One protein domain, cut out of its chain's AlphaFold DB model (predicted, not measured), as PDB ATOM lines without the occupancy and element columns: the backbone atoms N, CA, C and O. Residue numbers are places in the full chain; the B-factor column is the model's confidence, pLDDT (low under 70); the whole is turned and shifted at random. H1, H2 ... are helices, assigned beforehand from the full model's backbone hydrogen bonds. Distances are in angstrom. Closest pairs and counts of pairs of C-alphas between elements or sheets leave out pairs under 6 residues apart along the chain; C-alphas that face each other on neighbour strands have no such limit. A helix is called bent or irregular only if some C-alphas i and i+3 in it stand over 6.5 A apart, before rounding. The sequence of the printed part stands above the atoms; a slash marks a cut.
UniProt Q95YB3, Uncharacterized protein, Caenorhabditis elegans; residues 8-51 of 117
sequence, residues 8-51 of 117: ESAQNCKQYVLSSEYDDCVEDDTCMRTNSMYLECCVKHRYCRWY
ATOM      1  N   GLU A   8      32.776  37.948  19.335       76.23
ATOM      2  CA  GLU A   8      34.072  37.261  19.455       76.23
ATOM      3  C   GLU A   8      34.486  37.115  20.930       76.23
ATOM      4  O   GLU A   8      34.961  36.062  21.353       76.23
ATOM      5  N   SER A   9      34.180  38.127  21.748       72.72
ATOM      6  CA  SER A   9      34.381  38.103  23.196       72.72
ATOM      7  C   SER A   9      33.572  37.005  23.892       72.72
ATOM      8  O   SER A   9      34.119  36.309  24.743       72.72
ATOM      9  N   ALA A  10      32.312  36.764  23.516       74.95
ATOM     10  CA  ALA A  10      31.518  35.681  24.098       74.95
ATOM     11  C   ALA A  10      32.085  34.291  23.757       74.95
ATOM     12  O   ALA A  10      32.087  33.396  24.605       74.95
ATOM     13  N   GLN A  11      32.602  34.103  22.537       81.92
ATOM     14  CA  GLN A  11      33.265  32.853  22.153       81.92
ATOM     15  C   GLN A  11      34.583  32.657  22.907       81.92
ATOM     16  O   GLN A  11      34.809  31.572  23.446       81.92
ATOM     17  N   ASN A  12      35.405  33.702  23.013       83.55
ATOM     18  CA  ASN A  12      36.655  33.671  23.774       83.55
ATOM     19  C   ASN A  12      36.395  33.369  25.253       83.55
ATOM     20  O   ASN A  12      37.035  32.492  25.825       83.55
ATOM     21  N   CYS A  13      35.388  34.006  25.853       85.19
ATOM     22  CA  CYS A  13      35.003  33.739  27.234       85.19
ATOM     23  C   CYS A  13      34.454  32.333  27.439       85.19
ATOM     24  O   CYS A  13      34.740  31.709  28.459       85.19
ATOM     25  N   LYS A  14      33.724  31.790  26.464       82.88
ATOM     26  CA  LYS A  14      33.299  30.391  26.492       82.88
ATOM     27  C   LYS A  14      34.483  29.432  26.468       82.88
ATOM     28  O   LYS A  14      34.479  28.476  27.234       82.88
ATOM     29  N   GLN A  15      35.474  29.678  25.613       85.78
ATOM     30  CA  GLN A  15      36.689  28.862  25.558       85.78
ATOM     31  C   GLN A  15      37.488  28.968  26.862       85.78
ATOM     32  O   GLN A  15      37.900  27.947  27.398       85.78
ATOM     33  N   TYR A  16      37.635  30.179  27.408       85.20
ATOM     34  CA  TYR A  16      38.335  30.418  28.669       85.20
ATOM     35  C   TYR A  16      37.660  29.708  29.846       85.20
ATOM     36  O   TYR A  16      38.308  28.961  30.558       85.20
ATOM     37  N   VAL A  17      36.345  29.845  30.020       84.80
ATOM     38  CA  VAL A  17      35.618  29.212  31.140       84.80
ATOM     39  C   VAL A  17      35.587  27.677  31.046       84.80
ATOM     40  O   VAL A  17      35.314  26.997  32.034       84.80
ATOM     41  N   LEU A  18      35.840  27.119  29.859       84.63
ATOM     42  CA  LEU A  18      35.988  25.678  29.636       84.63
ATOM     43  C   LEU A  18      37.441  25.192  29.753       84.63
ATOM     44  O   LEU A  18      37.661  23.982  29.718       84.63
ATOM     45  N   SER A  19      38.418  26.096  29.839       86.25
ATOM     46  CA  SER A  19      39.826  25.736  29.963       86.25
ATOM     47  C   SER A  19      40.181  25.426  31.419       86.25
ATOM     48  O   SER A  19      39.546  25.921  32.349       86.25
ATOM     49  N   SER A  20      41.234  24.632  31.621       84.10
ATOM     50  CA  SER A  20      41.762  24.364  32.963       84.10
ATOM     51  C   SER A  20      42.311  25.623  33.636       84.10
ATOM     52  O   SER A  20      42.265  25.723  34.852       84.10
ATOM     53  N   GLU A  21      42.767  26.607  32.850       83.05
ATOM     54  CA  GLU A  21      43.261  27.889  33.370       83.05
ATOM     55  C   GLU A  21      42.178  28.628  34.164       83.05
ATOM     56  O   GLU A  21      42.478  29.275  35.164       83.05
ATOM     57  N   TYR A  22      40.910  28.513  33.756       84.96
ATOM     58  CA  TYR A  22      39.811  29.084  34.522       84.96
ATOM     59  C   TYR A  22      39.597  28.366  35.852       84.96
ATOM     60  O   TYR A  22      39.424  29.044  36.861       84.96
ATOM     61  N   ASP A  23      39.602  27.031  35.857       83.51
ATOM     62  CA  ASP A  23      39.408  26.252  37.083       83.51
ATOM     63  C   ASP A  23      40.546  26.540  38.087       83.51
ATOM     64  O   ASP A  23      40.260  26.914  39.225       83.51
ATOM     65  N   ASP A  24      41.804  26.557  37.630       83.09
ATOM     66  CA  ASP A  24      42.966  26.941  38.450       83.09
ATOM     67  C   ASP A  24      42.829  28.377  38.997       83.09
ATOM     68  O   ASP A  24      43.138  28.662  40.156       83.09
ATOM     69  N   CYS A  25      42.331  29.305  38.173       83.91
ATOM     70  CA  CYS A  25      42.162  30.704  38.560       83.91
ATOM     71  C   CYS A  25      40.991  30.938  39.524       83.91
ATOM     72  O   CYS A  25      40.990  31.926  40.256       83.91
ATOM     73  N   VAL A  26      39.980  30.065  39.516       80.74
ATOM     74  CA  VAL A  26      38.835  30.136  40.434       80.74
ATOM     75  C   VAL A  26      39.172  29.568  41.812       80.74
ATOM     76  O   VAL A  26      38.532  29.930  42.796       80.74
ATOM     77  N   GLU A  27      40.180  28.710  41.919       82.15
ATOM     78  CA  GLU A  27      40.660  28.244  43.221       82.15
ATOM     79  C   GLU A  27      41.584  29.271  43.904       82.15
ATOM     80  O   GLU A  27      41.665  29.298  45.133       82.15
ATOM     81  N   ASP A  28      42.224  30.165  43.138       83.76
ATOM     82  CA  ASP A  28      43.134  31.198  43.652       83.76
ATOM     83  C   ASP A  28      42.513  32.614  43.644       83.76
ATOM     84  O   ASP A  28      42.391  33.279  42.608       83.76
ATOM     85  N   ASP A  29      42.211  33.140  44.838       81.48
ATOM     86  CA  ASP A  29      41.706  34.507  45.059       81.48
ATOM     87  C   ASP A  29      42.574  35.604  44.407       81.48
ATOM     88  O   ASP A  29      42.072  36.663  44.004       81.48
ATOM     89  N   THR A  30      43.891  35.394  44.318       86.41
ATOM     90  CA  THR A  30      44.807  36.361  43.705       86.41
ATOM     91  C   THR A  30      44.714  36.337  42.185       86.41
ATOM     92  O   THR A  30      44.758  37.401  41.552       86.41
ATOM     93  N   CYS A  31      44.487  35.161  41.593       84.85
ATOM     94  CA  CYS A  31      44.296  35.021  40.157       84.85
ATOM     95  C   CYS A  31      43.019  35.733  39.705       84.85
ATOM     96  O   CYS A  31      43.066  36.540  38.776       84.85
ATOM     97  N   MET A  32      41.910  35.570  40.435       79.90
ATOM     98  CA  MET A  32      40.647  36.257  40.124       79.90
ATOM     99  C   MET A  32      40.769  37.788  40.056       79.90
ATOM    100  O   MET A  32      39.981  38.457  39.383       79.90
ATOM    101  N   ARG A  33      41.735  38.367  40.779       81.67
ATOM    102  CA  ARG A  33      41.955  39.819  40.835       81.67
ATOM    103  C   ARG A  33      42.964  40.331  39.816       81.67
ATOM    104  O   ARG A  33      42.972  41.529  39.548       81.67
ATOM    105  N   THR A  34      43.821  39.462  39.292       87.46
ATOM    106  CA  THR A  34      44.957  39.848  38.442       87.46
ATOM    107  C   THR A  34      44.828  39.353  37.006       87.46
ATOM    108  O   THR A  34      45.295  40.033  36.094       87.46
ATOM    109  N   ASN A  35      44.168  38.215  36.777       85.71
ATOM    110  CA  ASN A  35      44.026  37.627  35.454       85.71
ATOM    111  C   ASN A  35      43.062  38.462  34.594       85.71
ATOM    112  O   ASN A  35      41.881  38.640  34.915       85.71
ATOM    113  N   SER A  36      43.575  38.980  33.475       86.16
ATOM    114  CA  SER A  36      42.822  39.843  32.564       86.16
ATOM    115  C   SER A  36      41.645  39.125  31.911       86.16
ATOM    116  O   SER A  36      40.590  39.737  31.754       86.16
ATOM    117  N   MET A  37      41.793  37.839  31.578       82.37
ATOM    118  CA  MET A  37      40.724  37.038  30.980       82.37
ATOM    119  C   MET A  37      39.604  36.796  31.986       82.37
ATOM    120  O   MET A  37      38.431  36.944  31.645       82.37
ATOM    121  N   TYR A  38      39.946  36.520  33.249       82.92
ATOM    122  CA  TYR A  38      38.947  36.437  34.310       82.92
ATOM    123  C   TYR A  38      38.215  37.773  34.474       82.92
ATOM    124  O   TYR A  38      36.993  37.825  34.385       82.92
ATOM    125  N   LEU A  39      38.925  38.889  34.630       84.54
ATOM    126  CA  LEU A  39      38.296  40.207  34.770       84.54
ATOM    127  C   LEU A  39      37.395  40.559  33.575       84.54
ATOM    128  O   LEU A  39      36.291  41.081  33.746       84.54
ATOM    129  N   GLU A  40      37.825  40.260  32.358       84.21
ATOM    130  CA  GLU A  40      37.041  40.534  31.161       84.21
ATOM    131  C   GLU A  40      35.798  39.643  31.084       84.21
ATOM    132  O   GLU A  40      34.672  40.137  31.022       84.21
ATOM    133  N   CYS A  41      35.971  38.332  31.190       84.56
ATOM    134  CA  CYS A  41      34.873  37.394  31.025       84.56
ATOM    135  C   CYS A  41      33.924  37.387  32.217       84.56
ATOM    136  O   CYS A  41      32.709  37.467  32.043       84.56
ATOM    137  N   CYS A  42      34.455  37.342  33.431       80.39
ATOM    138  CA  CYS A  42      33.676  37.232  34.654       80.39
ATOM    139  C   CYS A  42      33.165  38.573  35.178       80.39
ATOM    140  O   CYS A  42      31.997  38.668  35.558       80.39
ATOM    141  N   VAL A  43      33.999  39.616  35.193       79.53
ATOM    142  CA  VAL A  43      33.617  40.901  35.802       79.53
ATOM    143  C   VAL A  43      32.928  41.813  34.790       79.53
ATOM    144  O   VAL A  43      31.846  42.322  35.089       79.53
ATOM    145  N   LYS A  44      33.493  41.995  33.587       80.08
ATOM    146  CA  LYS A  44      32.873  42.851  32.558       80.08
ATOM    147  C   LYS A  44      31.686  42.170  31.879       80.08
ATOM    148  O   LYS A  44      30.616  42.768  31.800       80.08
ATOM    149  N   HIS A  45      31.858  40.932  31.415       73.40
ATOM    150  CA  HIS A  45      30.842  40.228  30.623       73.40
ATOM    151  C   HIS A  45      29.931  39.288  31.432       73.40
ATOM    152  O   HIS A  45      28.976  38.752  30.873       73.40
ATOM    153  N   ARG A  46      30.172  39.103  32.742       72.67
ATOM    154  CA  ARG A  46      29.396  38.202  33.628       72.67
ATOM    155  C   ARG A  46      29.234  36.774  33.084       72.67
ATOM    156  O   ARG A  46      28.232  36.116  33.346       72.67
ATOM    157  N   TYR A  47      30.234  36.288  32.357       72.86
ATOM    158  CA  TYR A  47      30.255  34.988  31.687       72.86
ATOM    159  C   TYR A  47      30.806  33.848  32.567       72.86
ATOM    160  O   TYR A  47      31.064  32.758  32.069       72.86
ATOM    161  N   CYS A  48      31.012  34.053  33.873       74.58
ATOM    162  CA  CYS A  48      31.526  32.989  34.742       74.58
ATOM    163  C   CYS A  48      30.653  31.732  34.718       74.58
ATOM    164  O   CYS A  48      29.424  31.810  34.617       74.58
ATOM    165  N   ARG A  49      31.284  30.579  34.963       67.17
ATOM    166  CA  ARG A  49      30.585  29.340  35.311       67.17
ATOM    167  C   ARG A  49      29.632  29.615  36.475       67.17
ATOM    168  O   ARG A  49      30.050  29.994  37.566       67.17
ATOM    169  N   TRP A  50      28.337  29.416  36.237       62.86
ATOM    170  CA  TRP A  50      27.289  29.743  37.207       62.86
ATOM    171  C   TRP A  50      27.454  28.986  38.535       62.86
ATOM    172  O   TRP A  50      27.182  29.543  39.593       62.86
ATOM    173  N   TYR A  51      27.997  27.767  38.477       54.82
ATOM    174  CA  TYR A  51      28.260  26.920  39.641       54.82
ATOM    175  C   TYR A  51      29.416  27.399  40.536       54.82
ATOM    176  O   TYR A  51      29.457  27.008  41.695       54.82
TER     177      TYR A  51
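This is residues 8 to 51 of the 117 residues of an uncharacterized protein of Caenorhabditis elegans (UniProt Q95YB3). Four short helices follow one another round a ring, each turning a corner into the next, and the last, H4, comes back to cross near the first, H1. After H4 the tail of residues 45 to 51 runs off to one side of the ring. The printed part has 44 residues with four named helices, H1, H2, H3 and H4 in chain order, and no named strand: the class is all helix. The whole is compact, with a radius of gyration of the C-alphas of 9.3 A, and spans 26 by 18 by 16 A.

Begin with H1, residues 8 to 17, and go on to H2, residues 20 to 27: they are close but not clearly touching, and their closest C-alphas, Tyr 16 and Tyr 22, are 6.2 A apart. Next comes H3, residues 29 to 34, which touches H2 only at the corner, and only just, with 3 pairs of C-alphas within 8 A; the closest are Cys 25 and Cys 31, 5.1 A apart. Their tilt is steep, 60 degrees, opposite ways. H4, residues 36 to 44, touches H3 only at the corner, again only just with 3 such pairs, the closest C-alphas being Met 32 and Tyr 38, 6.1 A apart. H4 touches H1, with the C-alphas of Cys 13 and Cys 41 closest at 5.3 A; at 72 degrees the two are only just about perpendicular. H1 and H3 are apart. Every O i to N i+4 pair is within hydrogen-bond range in H1, H2 and H4, and 1 of 2 in H3.

Find C-alpha 8 at (34.072, 37.261, 19.455); from there H1 runs 14.3 A to C-alpha 17. H2 runs 11.0 A from C-alpha 20 to 27, and H3 9.1 A from C-alpha 29 to 34. H4 runs 10.4 A from C-alpha 36 to C-alpha 44 at (32.873, 42.851, 32.558); it is neither bent nor irregular, but only just: C-alphas 41 and 44 are 6.0 A apart.

Look for the two C-alphas farthest apart at Glu 8 and Asp 29, 26.9 A. The printed part has no cut, and its three links between helices are tight. The mean pLDDT of the printed part is 80.5; residues 49 to 51 are under 70.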